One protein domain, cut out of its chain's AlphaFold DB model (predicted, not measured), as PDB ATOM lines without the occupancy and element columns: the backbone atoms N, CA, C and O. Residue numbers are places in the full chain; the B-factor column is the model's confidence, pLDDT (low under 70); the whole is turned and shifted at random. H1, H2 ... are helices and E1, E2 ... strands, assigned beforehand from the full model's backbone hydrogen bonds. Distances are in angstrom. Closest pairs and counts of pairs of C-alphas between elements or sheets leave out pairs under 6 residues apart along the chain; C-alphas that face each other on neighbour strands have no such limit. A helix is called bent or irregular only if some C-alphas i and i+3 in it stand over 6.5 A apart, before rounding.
ATOM      1  N   HIS A   7      15.368 -44.056 -18.820       60.12
ATOM      2  CA  HIS A   7      14.345 -44.882 -18.164       60.12
ATOM      3  C   HIS A   7      14.920 -45.775 -17.058       60.12
ATOM      4  O   HIS A   7      14.244 -46.052 -16.077       60.12
ATOM      5  N   GLU A   8      16.185 -46.179 -17.170       58.81
ATOM      6  CA  GLU A   8      16.880 -46.952 -16.132       58.81
ATOM      7  C   GLU A   8      17.287 -46.068 -14.940       58.81
ATOM      8  O   GLU A   8      17.486 -46.566 -13.837       58.81
ATOM      9  N   THR A   9      17.376 -44.744 -15.136       57.00
ATOM     10  CA  THR A   9      17.693 -43.774 -14.067       57.00
ATOM     11  C   THR A   9      16.545 -43.637 -13.055       57.00
ATOM     12  O   THR A   9      16.764 -43.197 -11.931       57.00
ATOM     13  N   LEU A  10      15.331 -44.062 -13.423       58.84
ATOM     14  CA  LEU A  10      14.160 -44.100 -12.540       58.84
ATOM     15  C   LEU A  10      14.095 -45.372 -11.673       58.84
ATOM     16  O   LEU A  10      13.238 -45.460 -10.797       58.84
ATOM     17  N   THR A  11      14.990 -46.343 -11.890       58.38
ATOM     18  CA  THR A  11      15.024 -47.615 -11.153       58.38
ATOM     19  C   THR A  11      16.144 -47.586 -10.103       58.38
ATOM     20  O   THR A  11      17.319 -47.664 -10.474       58.38
ATOM     21  N   PRO A  12      15.831 -47.545  -8.789       53.84
ATOM     22  CA  PRO A  12      16.826 -47.355  -7.725       53.84
ATOM     23  C   PRO A  12      17.982 -48.370  -7.709       53.84
ATOM     24  O   PRO A  12      19.072 -48.042  -7.257       53.84
ATOM     25  N   GLY A  13      17.773 -49.588  -8.221       47.59
ATOM     26  CA  GLY A  13      18.790 -50.651  -8.259       47.59
ATOM     27  C   GLY A  13      19.689 -50.676  -9.500       47.59
ATOM     28  O   GLY A  13      20.594 -51.502  -9.567       47.59
ATOM     29  N   GLN A  14      19.443 -49.821 -10.499       58.88
ATOM     30  CA  GLN A  14      20.200 -49.820 -11.759       58.88
ATOM     31  C   GLN A  14      21.074 -48.578 -11.935       58.88
ATOM     32  O   GLN A  14      21.873 -48.543 -12.866       58.88
ATOM     33  N   LEU A  15      20.958 -47.584 -11.051       57.25
ATOM     34  CA  LEU A  15      21.655 -46.307 -11.159       57.25
ATOM     35  C   LEU A  15      23.182 -46.475 -11.068       57.25
ATOM     36  O   LEU A  15      23.736 -46.712  -9.997       57.25
ATOM     37  N   LYS A  16      23.873 -46.289 -12.191       62.03
ATOM     38  CA  LYS A  16      25.325 -46.127 -12.268       62.03
ATOM     39  C   LYS A  16      25.640 -44.655 -12.469       62.03
ATOM     40  O   LYS A  16      25.300 -44.062 -13.496       62.03
ATOM     41  N   LEU A  17      26.275 -44.060 -11.467       69.62
ATOM     42  CA  LEU A  17      26.779 -42.698 -11.560       69.62
ATOM     43  C   LEU A  17      28.084 -42.709 -12.360       69.62
ATOM     44  O   LEU A  17      28.984 -43.487 -12.072       69.62
ATOM     45  N   ALA A  18      28.166 -41.849 -13.368       65.00
ATOM     46  CA  ALA A  18      29.416 -41.545 -14.044       65.00
ATOM     47  C   ALA A  18      30.231 -40.574 -13.179       65.00
ATOM     48  O   ALA A  18      29.643 -39.667 -12.578       65.00
ATOM     49  N   ASP A  19      31.564 -40.666 -13.231       79.00
ATOM     50  CA  ASP A  19      32.505 -39.671 -12.677       79.00
ATOM     51  C   ASP A  19      32.507 -38.361 -13.497       79.00
ATOM     52  O   ASP A  19      33.518 -37.881 -14.013       79.00
ATOM     53  N   SER A  20      31.325 -37.789 -13.690       84.62
ATOM     54  CA  SER A  20      31.086 -36.544 -14.403       84.62
ATOM     55  C   SER A  20      29.969 -35.790 -13.709       84.62
ATOM     56  O   SER A  20      28.895 -36.342 -13.447       84.62
ATOM     57  N   ASN A  21      30.219 -34.525 -13.422       91.19
ATOM     58  CA  ASN A  21      29.354 -33.666 -12.633       91.19
ATOM     59  C   ASN A  21      28.998 -32.412 -13.424       91.19
ATOM     60  O   ASN A  21      29.642 -32.085 -14.422       91.19
ATOM     61  N   LEU A  22      27.946 -31.736 -12.975       95.38
ATOM     62  CA  LEU A  22      27.446 -30.528 -13.605       95.38
ATOM     63  C   LEU A  22      26.973 -29.543 -12.535       95.38
ATOM     64  O   LEU A  22      26.432 -29.956 -11.510       95.38
ATOM     65  N   ALA A  23      27.173 -28.253 -12.780       97.31
ATOM     66  CA  ALA A  23      26.676 -27.161 -11.949       97.31
ATOM     67  C   ALA A  23      26.336 -25.968 -12.843       97.31
ATOM     68  O   ALA A  23      26.980 -25.763 -13.871       97.31
ATOM     69  N   GLY A  24      25.327 -25.178 -12.487       97.25
ATOM     70  CA  GLY A  24      24.869 -24.122 -13.378       97.25
ATOM     71  C   GLY A  24      23.853 -23.178 -12.772       97.25
ATOM     72  O   GLY A  24      23.499 -23.283 -11.599       97.25
ATOM     73  N   LEU A  25      23.392 -22.262 -13.617       98.12
ATOM     74  CA  LEU A  25      22.376 -21.262 -13.315       98.12
ATOM     75  C   LEU A  25      21.246 -21.349 -14.342       98.12
ATOM     76  O   LEU A  25      21.483 -21.661 -15.513       98.12
ATOM     77  N   GLY A  26      20.027 -21.055 -13.893       97.44
ATOM     78  CA  GLY A  26      18.831 -20.985 -14.723       97.44
ATOM     79  C   GLY A  26      18.138 -19.635 -14.564       97.44
ATOM     80  O   GLY A  26      17.988 -19.151 -13.445       97.44
ATOM     81  N   LEU A  27      17.707 -19.044 -15.676       98.06
ATOM     82  CA  LEU A  27      16.832 -17.874 -15.705       98.06
ATOM     83  C   LEU A  27      15.526 -18.264 -16.390       98.06
ATOM     84  O   LEU A  27      15.527 -18.639 -17.563       98.06
ATOM     85  N   GLY A  28      14.425 -18.196 -15.648       96.75
ATOM     86  CA  GLY A  28      13.116 -18.644 -16.107       96.75
ATOM     87  C   GLY A  28      12.098 -17.519 -16.200       96.75
ATOM     88  O   GLY A  28      12.171 -16.530 -15.475       96.75
ATOM     89  N   TRP A  29      11.121 -17.716 -17.076       97.19
ATOM     90  CA  TRP A  29       9.870 -16.969 -17.086       97.19
ATOM     91  C   TRP A  29       8.721 -17.957 -17.223       97.19
ATOM     92  O   TRP A  29       8.801 -18.880 -18.038       97.19
ATOM     93  N   ASP A  30       7.645 -17.753 -16.468       96.00
ATOM     94  CA  ASP A  30       6.421 -18.530 -16.600       96.00
ATOM     95  C   ASP A  30       5.160 -17.672 -16.474       96.00
ATOM     96  O   ASP A  30       5.161 -16.569 -15.923       96.00
ATOM     97  N   ARG A  31       4.070 -18.183 -17.049       97.44
ATOM     98  CA  ARG A  31       2.751 -17.561 -17.039       97.44
ATOM     99  C   ARG A  31       1.665 -18.606 -16.862       97.44
ATOM    100  O   ARG A  31       1.602 -19.598 -17.591       97.44
ATOM    101  N   GLN A  32       0.766 -18.346 -15.920       97.69
ATOM    102  CA  GLN A  32      -0.405 -19.184 -15.682       97.69
ATOM    103  C   GLN A  32      -1.336 -19.224 -16.906       97.69
ATOM    104  O   GLN A  32      -1.586 -18.209 -17.566       97.69
ATOM    105  N   ILE A  33      -1.874 -20.407 -17.197       97.81
ATOM    106  CA  ILE A  33      -2.845 -20.635 -18.269       97.81
ATOM    107  C   ILE A  33      -4.247 -20.381 -17.713       97.81
ATOM    108  O   ILE A  33      -4.838 -21.256 -17.074       97.81
ATOM    109  N   GLY A  34      -4.782 -19.183 -17.959       96.12
ATOM    110  CA  GLY A  34      -6.115 -18.784 -17.501       96.12
ATOM    111  C   GLY A  34      -6.261 -18.932 -15.986       96.12
ATOM    112  O   GLY A  34      -5.435 -18.432 -15.230       96.12
ATOM    113  N   THR A  35      -7.293 -19.653 -15.549       94.94
ATOM    114  CA  THR A  35      -7.529 -20.011 -14.138       94.94
ATOM    115  C   THR A  35      -7.063 -21.429 -13.792       94.94
ATOM    116  O   THR A  35      -7.350 -21.933 -12.705       94.94
ATOM    117  N   SER A  36      -6.378 -22.113 -14.714       96.88
ATOM    118  CA  SER A  36      -5.956 -23.497 -14.512       96.88
ATOM    119  C   SER A  36      -4.807 -23.606 -13.507       96.88
ATOM    120  O   SER A  36      -4.165 -22.625 -13.131       96.88
ATOM    121  N   ARG A  37      -4.511 -24.842 -13.109       96.81
ATOM    122  CA  ARG A  37      -3.350 -25.191 -12.282       96.81
ATOM    123  C   ARG A  37      -2.055 -25.344 -13.084       96.81
ATOM    124  O   ARG A  37      -1.061 -25.810 -12.536       96.81
ATOM    125  N   PHE A  38      -2.074 -24.989 -14.367       98.12
ATOM    126  CA  PHE A  38      -0.919 -25.094 -15.243       98.12
ATOM    127  C   PHE A  38      -0.338 -23.718 -15.568       98.12
ATOM    128  O   PHE A  38      -1.077 -22.760 -15.808       98.12
ATOM    129  N   SER A  39       0.988 -23.638 -15.636       98.25
ATOM    130  CA  SER A  39       1.713 -22.523 -16.240       98.25
ATOM    131  C   SER A  39       2.617 -23.018 -17.363       98.25
ATOM    132  O   SER A  39       3.082 -24.160 -17.347       98.25
ATOM    133  N   TYR A  40       2.832 -22.170 -18.364       98.38
ATOM    134  CA  TYR A  40       3.822 -22.406 -19.411       98.38
ATOM    135  C   TYR A  40       4.916 -21.356 -19.325       98.38
ATOM    136  O   TYR A  40       4.691 -20.247 -18.844       98.38
ATOM    137  N   GLY A  41       6.097 -21.695 -19.813       98.12
ATOM    138  CA  GLY A  41       7.238 -20.808 -19.734       98.12
ATOM    139  C   GLY A  41       8.424 -21.313 -20.525       98.12
ATOM    140  O   GLY A  41       8.319 -22.260 -21.305       98.12
ATOM    141  N   PHE A  42       9.565 -20.691 -20.285       98.19
ATOM    142  CA  PHE A  42      10.855 -21.169 -20.753       98.19
ATOM    143  C   PHE A  42      11.907 -20.945 -19.671       98.19
ATOM    144  O   PHE A  42      11.723 -20.131 -18.765       98.19
ATOM    145  N   GLU A  43      13.020 -21.660 -19.772       98.50
ATOM    146  CA  GLU A  43      14.166 -21.466 -18.887       98.50
ATOM    147  C   GLU A  43      15.445 -21.474 -19.715       98.50
ATOM    148  O   GLU A  43      15.708 -22.426 -20.441       98.50
ATOM    149  N   LEU A  44      16.241 -20.413 -19.625       98.50
ATOM    150  CA  LEU A  44      17.601 -20.407 -20.140       98.50
ATOM    151  C   LEU A  44      18.516 -20.992 -19.070       98.50
ATOM    152  O   LEU A  44      18.648 -20.422 -17.989       98.50
ATOM    153  N   GLN A  45      19.176 -22.101 -19.378       98.50
ATOM    154  CA  GLN A  45      20.096 -22.770 -18.464       98.50
ATOM    155  C   GLN A  45      21.513 -22.677 -19.004       98.50
ATOM    156  O   GLN A  45      21.740 -22.981 -20.171       98.50
ATOM    157  N   THR A  46      22.468 -22.324 -18.150       98.50
ATOM    158  CA  THR A  46      23.900 -22.425 -18.452       98.50
ATOM    159  C   THR A  46      24.557 -23.313 -17.415       98.50
ATOM    160  O   THR A  46      24.533 -23.011 -16.223       98.50
ATOM    161  N   VAL A  47      25.139 -24.416 -17.873       98.19
ATOM    162  CA  VAL A  47      25.683 -25.472 -17.026       98.19
ATOM    163  C   VAL A  47      27.132 -25.733 -17.410       98.19
ATOM    164  O   VAL A  47      27.435 -25.986 -18.571       98.19
ATOM    165  N   GLY A  48      28.038 -25.678 -16.441       97.81
ATOM    166  CA  GLY A  48      29.403 -26.170 -16.581       97.81
ATOM    167  C   GLY A  48      29.467 -27.646 -16.211       97.81
ATOM    168  O   GLY A  48      28.980 -28.045 -15.152       97.81
ATOM    169  N   HIS A  49      30.081 -28.451 -17.071       97.19
ATOM    170  CA  HIS A  49      30.389 -29.851 -16.797       97.19
ATOM    171  C   HIS A  49      31.861 -30.011 -16.420       97.19
ATOM    172  O   HIS A  49      32.721 -29.377 -17.029       97.19
ATOM    173  N   PHE A  50      32.140 -30.870 -15.439       94.38
ATOM    174  CA  PHE A  50      33.480 -31.118 -14.895       94.38
ATOM    175  C   PHE A  50      33.677 -32.592 -14.502       94.38
ATOM    176  O   PHE A  50      32.718 -33.348 -14.325       94.38
ATOM    177  N   GLY A  51      34.936 -33.015 -14.353       91.81
ATOM    178  CA  GLY A  51      35.323 -34.419 -14.159       91.81
ATOM    179  C   GLY A  51      35.809 -35.024 -15.475       91.81
ATOM    180  O   GLY A  51      36.786 -34.549 -16.047       91.81
ATOM    181  N   ARG A  52      35.119 -36.048 -15.993       88.94
ATOM    182  CA  ARG A  52      35.454 -36.694 -17.283       88.94
ATOM    183  C   ARG A  52      35.194 -35.846 -18.531       88.94
ATOM    184  O   ARG A  52      35.550 -36.248 -19.636       88.94
ATOM    185  N   GLN A  53      34.559 -34.694 -18.378       91.19
ATOM    186  CA  GLN A  53      34.336 -33.740 -19.453       91.19
ATOM    187  C   GLN A  53      34.471 -32.322 -18.907       91.19
ATOM    188  O   GLN A  53      34.204 -32.092 -17.735       91.19
ATOM    189  N   ASP A  54      34.882 -31.397 -19.767       95.50
ATOM    190  CA  ASP A  54      35.111 -29.993 -19.424       95.50
ATOM    191  C   ASP A  54      34.542 -29.120 -20.543       95.50
ATOM    192  O   ASP A  54      35.171 -28.927 -21.589       95.50
ATOM    193  N   HIS A  55      33.298 -28.688 -20.376       96.88
ATOM    194  CA  HIS A  55      32.611 -27.822 -21.328       96.88
ATOM    195  C   HIS A  55      31.425 -27.121 -20.672       96.88
ATOM    196  O   HIS A  55      30.960 -27.517 -19.604       96.88
ATOM    197  N   PHE A  56      30.904 -26.108 -21.357       98.38
ATOM    198  CA  PHE A  56      29.636 -25.485 -21.007       98.38
ATOM    199  C   PHE A  56      28.526 -26.024 -21.895       98.38
ATOM    200  O   PHE A  56      28.737 -26.301 -23.075       98.38
ATOM    201  N   GLU A  57      27.339 -26.131 -21.327       98.44
ATOM    202  CA  GLU A  57      26.111 -26.500 -21.998       98.44
ATOM    203  C   GLU A  57      25.063 -25.417 -21.761       98.44
ATOM    204  O   GLU A  57      24.813 -25.019 -20.623       98.44
ATOM    205  N   VAL A  58      24.456 -24.945 -22.845       98.69
ATOM    206  CA  VAL A  58      23.322 -24.028 -22.805       98.69
ATOM    207  C   VAL A  58      22.070 -24.793 -23.204       98.69
ATOM    208  O   VAL A  58      22.067 -25.451 -24.245       98.69
ATOM    209  N   ASN A  59      21.011 -24.695 -22.401       98.75
ATOM    210  CA  ASN A  59      19.719 -25.311 -22.697       98.75
ATOM    211  C   ASN A  59      18.605 -24.271 -22.719       98.75
ATOM    212  O   ASN A  59      18.634 -23.309 -21.950       98.75
ATOM    213  N   LEU A  60      17.619 -24.493 -23.585       98.62
ATOM    214  CA  LEU A  60      16.439 -23.638 -23.700       98.62
ATOM    215  C   LEU A  60      15.158 -24.477 -23.863       98.62
ATOM    216  O   LEU A  60      14.621 -24.571 -24.970       98.62
ATOM    217  N   PRO A  61      14.681 -25.157 -22.802       98.56
ATOM    218  CA  PRO A  61      13.370 -25.798 -22.795       98.56
ATOM    219  C   PRO A  61      12.214 -24.793 -22.780       98.56
ATOM    220  O   PRO A  61      12.234 -23.812 -22.035       98.56
ATOM    221  N   LEU A  62      11.147 -25.123 -23.507       98.56
ATOM    222  CA  LEU A  62       9.795 -24.719 -23.131       98.56
ATOM    223  C   LEU A  62       9.323 -25.625 -21.997       98.56
ATOM    224  O   LEU A  62       9.548 -26.834 -22.046       98.56
ATOM    225  N   ILE A  63       8.681 -25.050 -20.987       98.62
ATOM    226  CA  ILE A  63       8.294 -25.741 -19.757       98.62
ATOM    227  C   ILE A  63       6.783 -25.673 -19.589       98.62
ATOM    228  O   ILE A  63       6.187 -24.605 -19.717       98.62
ATOM    229  N   LEU A  64       6.185 -26.811 -19.249       98.62
ATOM    230  CA  LEU A  64       4.839 -26.910 -18.705       98.62
ATOM    231  C   LEU A  64       4.956 -27.306 -17.234       98.62
ATOM    232  O   LEU A  64       5.568 -28.325 -16.906       98.62
ATOM    233  N   ARG A  65       4.355 -26.510 -16.355       98.38
ATOM    234  CA  ARG A  65       4.362 -26.717 -14.908       98.38
ATOM    235  C   ARG A  65       2.947 -26.901 -14.394       98.38
ATOM    236  O   ARG A  65       2.031 -26.217 -14.836       98.38
ATOM    237  N   TYR A  66       2.790 -27.819 -13.455       98.19
ATOM    238  CA  TYR A  66       1.565 -28.111 -12.732       98.19
ATOM    239  C   TYR A  66       1.749 -27.783 -11.249       98.19
ATOM    240  O   TYR A  66       2.692 -28.272 -10.622       98.19
ATOM    241  N   THR A  67       0.823 -27.008 -10.690       97.06
ATOM    242  CA  THR A  67       0.794 -26.629  -9.271       97.06
ATOM    243  C   THR A  67      -0.418 -27.280  -8.589       97.06
ATOM    244  O   THR A  67      -1.552 -26.855  -8.834       97.06
ATOM    245  N   PRO A  68      -0.228 -28.320  -7.758       95.69
ATOM    246  CA  PRO A  68      -1.325 -28.977  -7.048       95.69
ATOM    247  C   PRO A  68      -1.988 -28.051  -6.016       95.69
ATOM    248  O   PRO A  68      -1.333 -27.232  -5.385       95.69
ATOM    249  N   ASP A  69      -3.297 -28.219  -5.814       92.00
ATOM    250  CA  ASP A  69      -4.085 -27.423  -4.854       92.00
ATOM    251  C   ASP A  69      -3.945 -27.939  -3.410       92.00
ATOM    252  O   ASP A  69      -3.769 -27.191  -2.449       92.00
ATOM    253  N   HIS A  70      -3.982 -29.265  -3.257       91.31
ATOM    254  CA  HIS A  70      -3.868 -29.957  -1.971       91.31
ATOM    255  C   HIS A  70      -2.777 -31.031  -2.043       91.31
ATOM    256  O   HIS A  70      -3.079 -32.227  -2.055       91.31
ATOM    257  N   PRO A  71      -1.503 -30.618  -2.156       91.44
ATOM    258  CA  PRO A  71      -0.398 -31.546  -2.309       91.44
ATOM    259  C   PRO A  71      -0.225 -32.452  -1.084       91.44
ATOM    260  O   PRO A  71      -0.284 -32.013   0.069       91.44
ATOM    261  N   VAL A  72       0.061 -33.726  -1.350       87.50
ATOM    262  CA  VAL A  72       0.544 -34.692  -0.359       87.50
ATOM    263  C   VAL A  72       1.881 -35.222  -0.883       87.50
ATOM    264  O   VAL A  72       1.881 -35.935  -1.886       87.50
ATOM    265  N   PRO A  73       3.022 -34.872  -0.262       90.94
ATOM    266  CA  PRO A  73       3.193 -34.079   0.965       90.94
ATOM    267  C   PRO A  73       2.905 -32.580   0.773       90.94
ATOM    268  O   PRO A  73       3.087 -32.059  -0.320       90.94
ATOM    269  N   LYS A  74       2.544 -31.861   1.849       91.56
ATOM    270  CA  LYS A  74       2.185 -30.422   1.800       91.56
ATOM    271  C   LYS A  74       3.284 -29.509   1.246       91.56
ATOM    272  O   LYS A  74       3.006 -28.387   0.857       91.56
ATOM    273  N   GLN A  75       4.530 -29.967   1.289       92.88
ATOM    274  CA  GLN A  75       5.691 -29.248   0.786       92.88
ATOM    275  C   GLN A  75       5.791 -29.300  -0.738       92.88
ATOM    276  O   GLN A  75       6.521 -28.490  -1.289       92.88
ATOM    277  N   LEU A  76       5.126 -30.246  -1.414       95.19
ATOM    278  CA  LEU A  76       5.168 -30.348  -2.871       95.19
ATOM    279  C   LEU A  76       4.538 -29.095  -3.485       95.19
ATOM    280  O   LEU A  76       3.343 -28.859  -3.337       95.19
ATOM    281  N   GLN A  77       5.360 -28.324  -4.185       94.94
ATOM    282  CA  GLN A  77       4.996 -27.046  -4.776       94.94
ATOM    283  C   GLN A  77       4.595 -27.204  -6.239       94.94
ATOM    284  O   GLN A  77       3.584 -26.651  -6.664       94.94
ATOM    285  N   SER A  78       5.384 -27.937  -7.028       96.50
ATOM    286  CA  SER A  78       5.100 -28.102  -8.450       96.50
ATOM    287  C   SER A  78       5.716 -29.364  -9.050       96.50
ATOM    288  O   SER A  78       6.650 -29.958  -8.505       96.50
ATOM    289  N   LEU A  79       5.159 -29.773 -10.188       98.12
ATOM    290  CA  LEU A  79       5.720 -30.764 -11.099       98.12
ATOM    291  C   LEU A  79       5.894 -30.101 -12.461       98.12
ATOM    292  O   LEU A  79       4.972 -29.437 -12.931       98.12
ATOM    293  N   ALA A  80       7.032 -30.289 -13.120       98.25
ATOM    294  CA  ALA A  80       7.260 -29.705 -14.435       98.25
ATOM    295  C   ALA A  80       7.892 -30.691 -15.414       98.25
ATOM    296  O   ALA A  80       8.707 -31.535 -15.043       98.25
ATOM    297  N   ILE A  81       7.529 -30.537 -16.684       98.56
ATOM    298  CA  ILE A  81       8.193 -31.162 -17.825       98.56
ATOM    299  C   ILE A  81       8.624 -30.076 -18.802       98.56
ATOM    300  O   ILE A  81       7.985 -29.029 -18.902       98.56
ATOM    301  N   GLY A  82       9.709 -30.317 -19.521       98.31
ATOM    302  CA  GLY A  82      10.238 -29.345 -20.456       98.31
ATOM    303  C   GLY A  82      10.951 -30.013 -21.608       98.31
ATOM    304  O   GLY A  82      11.548 -31.073 -21.435       98.31
ATOM    305  N   LEU A  83      10.865 -29.389 -22.775       98.44
ATOM    306  CA  LEU A  83      11.439 -29.873 -24.025       98.44
ATOM    307  C   LEU A  83      12.040 -28.693 -24.783       98.44
ATOM    308  O   LEU A  83      11.420 -27.635 -24.892       98.44
ATOM    309  N   GLY A  84      13.240 -28.867 -25.320       97.88
ATOM    310  CA  GLY A  84      13.906 -27.844 -26.108       97.88
ATOM    311  C   GLY A  84      15.230 -28.317 -26.675       97.88
ATOM    312  O   GLY A  84      15.395 -29.484 -27.026       97.88
ATOM    313  N   LEU A  85      16.175 -27.387 -26.774       98.06
ATOM    314  CA  LEU A  85      17.482 -27.624 -27.379       98.06
ATOM    315  C   LEU A  85      18.592 -27.528 -26.338       98.06
ATOM    316  O   LEU A  85      18.519 -26.706 -25.424       98.06
ATOM    317  N   SER A  86      19.623 -28.348 -26.531       98.44
ATOM    318  CA  SER A  86      20.885 -28.327 -25.797       98.44
ATOM    319  C   SER A  86      22.036 -28.031 -26.749       98.44
ATOM    320  O   SER A  86      22.171 -28.695 -27.780       98.44
ATOM    321  N   HIS A  87      22.906 -27.093 -26.385       98.31
ATOM    322  CA  HIS A  87      24.149 -26.808 -27.093       98.31
ATOM    323  C   HIS A  87      25.345 -26.926 -26.151       98.31
ATOM    324  O   HIS A  87      25.489 -26.136 -25.223       98.31
ATOM    325  N   ALA A  88      26.251 -27.865 -26.423       98.19
ATOM    326  CA  ALA A  88      27.537 -27.960 -25.741       98.19
ATOM    327  C   ALA A  88      28.639 -27.196 -26.494       98.19
ATOM    328  O   ALA A  88      28.748 -27.267 -27.722       98.19
ATOM    329  N   THR A  89      29.514 -26.503 -25.764       98.19
ATOM    330  CA  THR A  89      30.655 -25.775 -26.347       98.19
ATOM    331  C   THR A  89      31.732 -26.703 -26.909       98.19
ATOM    332  O   THR A  89      32.465 -26.311 -27.815       98.19
ATOM    333  N   LYS A  90      31.789 -27.954 -26.437       97.50
ATOM    334  CA  LYS A  90      32.622 -29.046 -26.969       97.50
ATOM    335  C   LYS A  90      31.755 -30.293 -27.154       97.50
ATOM    336  O   LYS A  90      30.674 -30.370 -26.585       97.50
ATOM    337  N   ILE A  91      32.209 -31.272 -27.937       96.50
ATOM    338  CA  ILE A  91      31.508 -32.563 -28.027       96.50
ATOM    339  C   ILE A  91      31.625 -33.275 -26.660       96.50
ATOM    340  O   ILE A  91      32.757 -33.484 -26.209       96.50
ATOM    341  N   PRO A  92      30.511 -33.625 -25.983       93.62
ATOM    342  CA  PRO A  92      30.551 -34.236 -24.655       93.62
ATOM    343  C   PRO A  92      31.307 -35.572 -24.629       93.62
ATOM    344  O   PRO A  92      30.958 -36.530 -25.322       93.62
ATOM    345  N   ARG A  93      32.349 -35.661 -23.794       92.00
ATOM    346  CA  ARG A  93      33.220 -36.845 -23.734       92.00
ATOM    347  C   ARG A  93      32.512 -38.067 -23.154       92.00
ATOM    348  O   ARG A  93      32.707 -39.165 -23.659       92.00
ATOM    349  N   VAL A  94      31.653 -37.874 -22.153       89.56
ATOM    350  CA  VAL A  94      30.874 -38.965 -21.534       89.56
ATOM    351  C   VAL A  94      29.969 -39.654 -22.557       89.56
ATOM    352  O   VAL A  94      29.780 -40.867 -22.523       89.56
ATOM    353  N   GLU A  95      29.431 -38.882 -23.495       91.38
ATOM    354  CA  GLU A  95      28.579 -39.392 -24.564       91.38
ATOM    355  C   GLU A  95      29.388 -40.184 -25.598       91.38
ATOM    356  O   GLU A  95      29.006 -41.301 -25.950       91.38
ATOM    357  N   LEU A  96      30.549 -39.653 -26.008       91.50
ATOM    358  CA  LEU A  96      31.502 -40.350 -26.879       91.50
ATOM    359  C   LEU A  96      31.980 -41.671 -26.272       91.50
ATOM    360  O   LEU A  96      31.937 -42.695 -26.943       91.50
ATOM    361  N   ASP A  97      32.392 -41.666 -25.005       88.38
ATOM    362  CA  ASP A  97      32.913 -42.859 -24.333       88.38
ATOM    363  C   ASP A  97      31.854 -43.974 -24.249       88.38
ATOM    364  O   ASP A  97      32.187 -45.156 -24.291       88.38
ATOM    365  N   ARG A  98      30.568 -43.611 -24.156       84.75
ATOM    366  CA  ARG A  98      29.460 -44.567 -24.027       84.75
ATOM    367  C   ARG A  98      28.909 -45.060 -25.364       84.75
ATOM    368  O   ARG A  98      28.424 -46.188 -25.445       84.75
ATOM    369  N   LYS A  99      28.872 -44.197 -26.382       87.00
ATOM    370  CA  LYS A  99      28.148 -44.441 -27.644       87.00
ATOM    371  C   LYS A  99      29.038 -44.435 -28.882       87.00
ATOM    372  O   LYS A  99      28.553 -44.735 -29.965       87.00
ATOM    373  N   GLY A 100      30.316 -44.087 -28.747       91.50
ATOM    374  CA  GLY A 100      31.275 -43.959 -29.847       91.50
ATOM    375  C   GLY A 100      31.107 -42.684 -30.681       91.50
ATOM    376  O   GLY A 100      32.046 -42.275 -31.356       91.50
ATOM    377  N   ALA A 101      29.949 -42.026 -30.603       92.38
ATOM    378  CA  ALA A 101      29.646 -40.784 -31.298       92.38
ATOM    379  C   ALA A 101      28.810 -39.845 -30.412       92.38
ATOM    380  O   ALA A 101      28.043 -40.275 -29.548       92.38
ATOM    381  N   SER A 102      28.984 -38.544 -30.617       94.88
ATOM    382  CA  SER A 102      28.206 -37.465 -30.009       94.88
ATOM    383  C   SER A 102      28.376 -36.211 -30.872       94.88
ATOM    384  O   SER A 102      29.183 -36.177 -31.803       94.88
ATOM    385  N   GLN A 103      27.600 -35.181 -30.578       95.44
ATOM    386  CA  GLN A 103      27.627 -33.902 -31.257       95.44
ATOM    387  C   GLN A 103      27.222 -32.785 -30.297       95.44
ATOM    388  O   GLN A 103      26.714 -33.012 -29.201       95.44
ATOM    389  N   ARG A 104      27.449 -31.541 -30.718       96.88
ATOM    390  CA  ARG A 104      27.250 -30.369 -29.857       96.88
ATOM    391  C   ARG A 104      25.782 -30.040 -29.616       96.88
ATOM    392  O   ARG A 104      25.440 -29.640 -28.507       96.88
ATOM    393  N   ASN A 105      24.937 -30.212 -30.628       97.75
ATOM    394  CA  ASN A 105      23.508 -29.923 -30.549       97.75
ATOM    395  C   ASN A 105      22.733 -31.213 -30.305       97.75
ATOM    396  O   ASN A 105      22.913 -32.169 -31.051       97.75
ATOM    397  N   LEU A 106      21.888 -31.250 -29.283       97.62
ATOM    398  CA  LEU A 106      20.976 -32.366 -29.033       97.62
ATOM    399  C   LEU A 106      19.623 -31.838 -28.557       97.62
ATOM    400  O   LEU A 106      19.501 -30.681 -28.150       97.62
ATOM    401  N   VAL A 107      18.604 -32.690 -28.615       98.00
ATOM    402  CA  VAL A 107      17.317 -32.404 -27.983       98.00
ATOM    403  C   VAL A 107      17.522 -32.456 -26.478       98.00
ATOM    404  O   VAL A 107      18.170 -33.368 -25.970       98.00
ATOM    405  N   TYR A 108      16.975 -31.474 -25.776       98.25
ATOM    406  CA  TYR A 108      16.969 -31.399 -24.325       98.25
ATOM    407  C   TYR A 108      15.571 -31.688 -23.804       98.25
ATOM    408  O   TYR A 108      14.600 -31.117 -24.302       98.25
ATOM    409  N   TRP A 109      15.463 -32.498 -22.759       97.31
ATOM    410  CA  TRP A 109      14.259 -32.534 -21.951       97.31
ATOM    411  C   TRP A 109      14.590 -32.571 -20.466       97.31
ATOM    412  O   TRP A 109      15.652 -33.029 -20.036       97.31
ATOM    413  N   MET A 110      13.640 -32.086 -19.677       98.12
ATOM    414  CA  MET A 110      13.698 -32.163 -18.228       98.12
ATOM    415  C   MET A 110      12.383 -32.629 -17.629       98.12
ATOM    416  O   MET A 110      11.312 -32.433 -18.204       98.12
ATOM    417  N   ALA A 111      12.491 -33.247 -16.460       97.94
ATOM    418  CA  ALA A 111      11.385 -33.451 -15.539       97.94
ATOM    419  C   ALA A 111      11.831 -32.974 -14.161       97.94
ATOM    420  O   ALA A 111      12.962 -33.245 -13.751       97.94
ATOM    421  N   GLU A 112      10.965 -32.249 -13.471       98.12
ATOM    422  CA  GLU A 112      11.276 -31.578 -12.219       98.12
ATOM    423  C   GLU A 112      10.156 -31.778 -11.202       98.12
ATOM    424  O   GLU A 112       8.972 -31.726 -11.538       98.12
ATOM    425  N   ILE A 113      10.558 -31.977  -9.952       97.94
ATOM    426  CA  ILE A 113       9.697 -31.907  -8.776       97.94
ATOM    427  C   ILE A 113      10.242 -30.831  -7.846       97.94
ATOM    428  O   ILE A 113      11.442 -30.787  -7.570       97.94
ATOM    429  N   GLU A 114       9.362 -29.962  -7.371       96.88
ATOM    430  CA  GLU A 114       9.717 -28.788  -6.583       96.88
ATOM    431  C   GLU A 114       9.021 -28.817  -5.224       96.88
ATOM    432  O   GLU A 114       7.842 -29.158  -5.124       96.88
ATOM    433  N   PHE A 115       9.745 -28.428  -4.179       96.12
ATOM    434  CA  PHE A 115       9.282 -28.379  -2.802       96.12
ATOM    435  C   PHE A 115       9.506 -26.993  -2.198       96.12
ATOM    436  O   PHE A 115      10.605 -26.443  -2.281       96.12
ATOM    437  N   ALA A 116       8.482 -26.460  -1.537       92.69
ATOM    438  CA  ALA A 116       8.564 -25.195  -0.821       92.69
ATOM    439  C   ALA A 116       9.429 -25.322   0.441       92.69
ATOM    440  O   ALA A 116       9.245 -26.242   1.251       92.69
ATOM    441  N   LEU A 117      10.346 -24.371   0.640       87.56
ATOM    442  CA  LEU A 117      11.088 -24.225   1.889       87.56
ATOM    443  C   LEU A 117      10.306 -23.281   2.805       87.56
ATOM    444  O   LEU A 117      10.028 -22.143   2.460       87.56
ATOM    445  N   ARG A 118       9.908 -23.770   3.983       71.88
ATOM    446  CA  ARG A 118       8.896 -23.122   4.843       71.88
ATOM    447  C   ARG A 118       9.267 -21.733   5.381       71.88
ATOM    448  O   ARG A 118       8.376 -21.040   5.853       71.88
ATOM    449  N   GLU A 119      10.543 -21.362   5.357       66.31
ATOM    450  CA  GLU A 119      11.056 -20.161   6.037       66.31
ATOM    451  C   GLU A 119      11.531 -19.059   5.079       66.31
ATOM    452  O   GLU A 119      11.854 -17.961   5.523       66.31
ATOM    453  N   VAL A 120      11.575 -19.325   3.772       66.94
ATOM    454  CA  VAL A 120      12.140 -18.409   2.771       66.94
ATOM    455  C   VAL A 120      11.270 -18.475   1.517       66.94
ATOM    456  O   VAL A 120      10.787 -19.555   1.191       66.94
ATOM    457  N   GLU A 121      11.100 -17.373   0.778       81.38
ATOM    458  CA  GLU A 121      10.460 -17.364  -0.556       81.38
ATOM    459  C   GLU A 121      11.354 -18.048  -1.606       81.38
ATOM    460  O   GLU A 121      11.847 -17.465  -2.576       81.38
ATOM    461  N   SER A 122      11.651 -19.317  -1.357       88.94
ATOM    462  CA  SER A 122      12.523 -20.129  -2.170       88.94
ATOM    463  C   SER A 122      12.132 -21.595  -2.091       88.94
ATOM    464  O   SER A 122      11.566 -22.067  -1.102       88.94
ATOM    465  N   ASN A 123      12.466 -22.324  -3.142       93.88
ATOM    466  CA  ASN A 123      12.095 -23.713  -3.312       93.88
ATOM    467  C   ASN A 123      13.338 -24.559  -3.571       93.88
ATOM    468  O   ASN A 123      14.312 -24.105  -4.177       93.88
ATOM    469  N   LEU A 124      13.281 -25.813  -3.139       96.12
ATOM    470  CA  LEU A 124      14.226 -26.843  -3.540       96.12
ATOM    471  C   LEU A 124      13.603 -27.649  -4.676       96.12
ATOM    472  O   LEU A 124      12.439 -28.029  -4.587       96.12
ATOM    473  N   TYR A 125      14.366 -27.966  -5.714       96.94
ATOM    474  CA  TYR A 125      13.896 -28.846  -6.775       96.94
ATOM    475  C   TYR A 125      14.861 -29.995  -7.041       96.94
ATOM    476  O   TYR A 125      16.075 -29.885  -6.860       96.94
ATOM    477  N   PHE A 126      14.294 -31.099  -7.514       97.50
ATOM    478  CA  PHE A 126      15.021 -32.236  -8.055       97.50
ATOM    479  C   PHE A 126      14.671 -32.370  -9.524       97.50
ATOM    480  O   PHE A 126      13.494 -32.329  -9.888       97.50
ATOM    481  N   ARG A 127      15.684 -32.532 -10.371       97.38
ATOM    482  CA  ARG A 127      15.511 -32.523 -11.820       97.38
ATOM    483  C   ARG A 127      16.278 -33.648 -12.498       97.38
ATOM    484  O   ARG A 127      17.449 -33.899 -12.206       97.38
ATOM    485  N   LEU A 128      15.612 -34.273 -13.463       96.31
ATOM    486  CA  LEU A 128      16.253 -35.026 -14.532       96.31
ATOM    487  C   LEU A 128      16.665 -34.048 -15.625       96.31
ATOM    488  O   LEU A 128      15.819 -33.384 -16.213       96.31
ATOM    489  N   HIS A 129      17.966 -33.952 -15.869       97.00
ATOM    490  CA  HIS A 129      18.560 -33.131 -16.918       97.00
ATOM    491  C   HIS A 129      19.011 -34.057 -18.034       97.00
ATOM    492  O   HIS A 129      20.042 -34.714 -17.895       97.00
ATOM    493  N   HIS A 130      18.236 -34.178 -19.105       96.19
ATOM    494  CA  HIS A 130      18.528 -35.148 -20.150       96.19
ATOM    495  C   HIS A 130      18.719 -34.478 -21.499       96.19
ATOM    496  O   HIS A 130      17.941 -33.620 -21.904       96.19
ATOM    497  N   ARG A 131      19.717 -34.950 -22.237       96.12
ATOM    498  CA  ARG A 131      19.876 -34.624 -23.650       96.12
ATOM    499  C   ARG A 131      20.069 -35.881 -24.478       96.12
ATOM    500  O   ARG A 131      20.714 -36.821 -24.011       96.12
ATOM    501  N   SER A 132      19.531 -35.898 -25.692       94.38
ATOM    502  CA  SER A 132      19.640 -37.029 -26.618       94.38
ATOM    503  C   SER A 132      19.382 -36.654 -28.075       94.38
ATOM    504  O   SER A 132      19.055 -35.517 -28.414       94.38
ATOM    505  N   ASP A 133      19.530 -37.641 -28.951       92.50
ATOM    506  CA  ASP A 133      19.190 -37.582 -30.374       92.50
ATOM    507  C   ASP A 133      17.704 -37.310 -30.669       92.50
ATOM    508  O   ASP A 133      17.344 -37.087 -31.822       92.50
ATOM    509  N   GLY A 134      16.836 -37.315 -29.652       89.69
ATOM    510  CA  GLY A 134      15.416 -37.015 -29.807       89.69
ATOM    511  C   GLY A 134      14.666 -38.057 -30.630       89.69
ATOM    512  O   GLY A 134      13.810 -37.681 -31.423       89.69
ATOM    513  N   TYR A 135      14.991 -39.346 -30.464       85.88
ATOM    514  CA  TYR A 135      14.390 -40.446 -31.237       85.88
ATOM    515  C   TYR A 135      14.648 -40.322 -32.749       85.88
ATOM    516  O   TYR A 135      13.766 -40.586 -33.565       85.88
ATOM    517  N   GLY A 136      15.871 -39.930 -33.116       86.38
ATOM    518  CA  GLY A 136      16.295 -39.780 -34.511       86.38
ATOM    519  C   GLY A 136      16.039 -38.396 -35.108       86.38
ATOM    520  O   GLY A 136      16.162 -38.230 -36.316       86.38
ATOM    521  N   PHE A 137      15.709 -37.390 -34.290       88.44
ATOM    522  CA  PHE A 137      15.730 -35.991 -34.732       88.44
ATOM    523  C   PHE A 137      17.143 -35.558 -35.158       88.44
ATOM    524  O   PHE A 137      17.306 -34.739 -36.061       88.44
ATOM    525  N   TYR A 138      18.164 -36.136 -34.526       90.62
ATOM    526  CA  TYR A 138      19.549 -36.062 -34.963       90.62
ATOM    527  C   TYR A 138      20.085 -37.443 -35.354       90.62
ATOM    528  O   TYR A 138      19.777 -38.437 -34.700       90.62
ATOM    529  N   ASP A 139      20.961 -37.484 -36.360       86.06
ATOM    530  CA  ASP A 139      21.534 -38.733 -36.891       86.06
ATOM    531  C   ASP A 139      22.458 -39.454 -35.894       86.06
ATOM    532  O   ASP A 139      22.643 -40.671 -35.943       86.06
ATOM    533  N   VAL A 140      23.072 -38.703 -34.976       88.81
ATOM    534  CA  VAL A 140      24.015 -39.247 -34.000       88.81
ATOM    535  C   VAL A 140      23.259 -39.798 -32.799       88.81
ATOM    536  O   VAL A 140      22.809 -39.027 -31.954       88.81
ATOM    537  N   SER A 141      23.198 -41.128 -32.668       89.12
ATOM    538  CA  SER A 141      22.556 -41.765 -31.513       89.12
ATOM    539  C   SER A 141      23.400 -41.639 -30.247       89.12
ATOM    540  O   SER A 141      24.281 -42.451 -29.949       89.12
ATOM    541  N   SER A 142      23.124 -40.584 -29.489       90.88
ATOM    542  CA  SER A 142      23.850 -40.258 -28.272       90.88
ATOM    543  C   SER A 142      22.974 -39.553 -27.247       90.88
ATOM    544  O   SER A 142      21.777 -39.356 -27.449       90.88
ATOM    545  N   GLY A 143      23.569 -39.227 -26.106       90.31
ATOM    546  CA  GLY A 143      22.895 -38.501 -25.042       90.31
ATOM    547  C   GLY A 143      23.446 -38.818 -23.669       90.31
ATOM    548  O   GLY A 143      24.263 -39.728 -23.495       90.31
ATOM    549  N   SER A 144      22.955 -38.101 -22.673       91.75
ATOM    550  CA  SER A 144      23.382 -38.227 -21.286       91.75
ATOM    551  C   SER A 144      22.293 -37.731 -20.333       91.75
ATOM    552  O   SER A 144      21.408 -36.971 -20.726       91.75
ATOM    553  N   THR A 145      22.334 -38.203 -19.083       93.31
ATOM    554  CA  THR A 145      21.382 -37.794 -18.039       93.31
ATOM    555  C   THR A 145      22.136 -37.309 -16.805       93.31
ATOM    556  O   THR A 145      23.064 -37.960 -16.322       93.31
ATOM    557  N   GLY A 146      21.732 -36.166 -16.270       93.12
ATOM    558  CA  GLY A 146      22.132 -35.644 -14.972       93.12
ATOM    559  C   GLY A 146      20.986 -35.737 -13.969       93.12
ATOM    560  O   GLY A 146      19.833 -35.494 -14.319       93.12
ATOM    561  N   LEU A 147      21.318 -36.072 -12.722       94.12
ATOM    562  CA  LEU A 147      20.442 -35.851 -11.574       94.12
ATOM    563  C   LEU A 147      20.870 -34.537 -10.935       94.12
ATOM    564  O   LEU A 147      22.050 -34.365 -10.630       94.12
ATOM    565  N   VAL A 148      19.927 -33.618 -10.772       95.88
ATOM    566  CA  VAL A 148      20.195 -32.265 -10.294       95.88
ATOM    567  C   VAL A 148      19.372 -32.004  -9.050       95.88
ATOM    568  O   VAL A 148      18.172 -32.264  -9.031       95.88
ATOM    569  N   VAL A 149      20.032 -31.464  -8.032       97.06
ATOM    570  CA  VAL A 149      19.392 -30.783  -6.907       97.06
ATOM    571  C   VAL A 149      19.638 -29.299  -7.114       97.06
ATOM    572  O   VAL A 149      20.768 -28.907  -7.408       97.06
ATOM    573  N   GLY A 150      18.602 -28.480  -6.992       96.19
ATOM    574  CA  GLY A 150      18.729 -27.047  -7.193       96.19
ATOM    575  C   GLY A 150      17.842 -26.231  -6.274       96.19
ATOM    576  O   GLY A 150      16.943 -26.744  -5.609       96.19
ATOM    577  N   TRP A 151      18.141 -24.942  -6.242       95.81
ATOM    578  CA  TRP A 151      17.460 -23.940  -5.441       95.81
ATOM    579  C   TRP A 151      16.881 -22.877  -6.376       95.81
ATOM    580  O   TRP A 151      17.556 -22.451  -7.314       95.81
ATOM    581  N   ARG A 152      15.626 -22.481  -6.148       94.25
ATOM    582  CA  ARG A 152      14.907 -21.478  -6.943       94.25
ATOM    583  C   ARG A 152      14.381 -20.378  -6.032       94.25
ATOM    584  O   ARG A 152      13.841 -20.666  -4.970       94.25
ATOM    585  N   THR A 153      14.476 -19.137  -6.487       92.38
ATOM    586  CA  THR A 153      13.826 -17.975  -5.872       92.38
ATOM    587  C   THR A 153      13.247 -17.082  -6.969       92.38
ATOM    588  O   THR A 153      13.766 -17.074  -8.089       92.38
ATOM    589  N   SER A 154      12.154 -16.389  -6.661       87.69
ATOM    590  CA  SER A 154      11.480 -15.452  -7.569       87.69
ATOM    591  C   SER A 154      11.921 -14.020  -7.258       87.69
ATOM    592  O   SER A 154      12.258 -13.723  -6.114       87.69
TER     593      SER A 154
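AT A GLANCE: This is residues 7 to 154 of the 155 residues of an uncharacterized protein of Roseobacter sp. GAI101 (UniProt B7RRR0). The domain is a small barrel of seven strands that slant round its long axis, nearly closed between the first strand E1 and the last strand E7, whose closest C-alphas are 7.5 A apart. The short helix H2 caps part of one end, while the four-residue helix H1 lies outside the wall and only grazes it. The printed part has 148 residues with two named helices and seven named strands, in the order H1 E1 E2 E3 E4 H2 E5 E6 E7, and its class is mostly strand. The sheet's order is E1 - E2 - E3 - E4 - E5 - E6 - E7, all antiparallel. The whole is compact, with a radius of gyration of the C-alphas of 16.1 A and spans of 47 by 31 by 25 A.

HOW THE PARTS SIT: The printed part begins with H1, residues 7 to 10, and a short link of nine residues joins it to E1, residues 20 to 32. E1 forms a hairpin with E2, residues 38 to 51; N 27 and O 44 are 2.9 A apart, within hydrogen-bond range. E2 forms a hairpin with E3, residues 55 to 66, where N 47 and O 57 are 2.8 A apart. E3 forms a hairpin with E4, residues 76 to 88, with N 62 and O 83 at 2.9 A. These four strands make a meander, each the antiparallel neighbour of the one before. H2, residues 93 to 99, stands between E4 and E5, residues 105 to 116, with a tight link on each side. E4 and E5 are antiparallel neighbours at 161 degrees, with N 84 and O 108 at 2.8 A. E5 forms a hairpin with E6, residues 122 to 132, where N 113 and O 126 are 3.0 A apart. E6 forms a hairpin with E7, residues 143 to 153, with N 127 and O 148 at 2.8 A, and E5 E6 E7 make a second meander. The seven strands are a folded sheet, bent back on itself: E1 E2 E3 face E5 E6 E7, with E4 as the hinge and 45 pairs of C-alphas within 11 A. The closest C-alphas of the edge strands E1 and E7 are those of Leu 22 and Gly 146. H1 only grazes the sheet, with its residues 7 to 10. H2 is on the sheet at a height of 8.4 A; it lies only just over E7, with 3 of its 7 C-alphas on that strand, and runs along the strands, at 20 degrees to E7 on the local plane. The closest C-alphas of H2 and E7 are those of Glu 95 and Gly 143, 5.8 A apart. In H2 every O i to N i+4 pair is within hydrogen-bond range; H1 is too short for such a pair, and its one O i to N i+3 pair is within range.

IN THESE COORDINATES: C-alpha 7, where H1 begins, is at (14.345, -44.882, -18.164). E1 is 36.0 A long from first to last C-alpha, E2 37.4 A, E3 32.2 A and E4 32.1 A. E1 bends by 56 degrees at residue 25, and E4 by 72 degrees at residue 85. C-alpha 93, where H2 begins, is at (33.220, -36.845, -23.734). E5 is 33.6 A long, E6 30.6 A and E7 29.5 A, and E7 ends with C-alpha 153 at (13.826, -17.975, -5.872).

THE WHOLE: The two C-alphas farthest apart are those of Thr 35 and Gly 100, 48.2 A. The printed part has no cut, and no link is long. The mean pLDDT of the printed part is 91.3; the model's confidence is low, under 70, at residues 7 to 18 and 119 to 120.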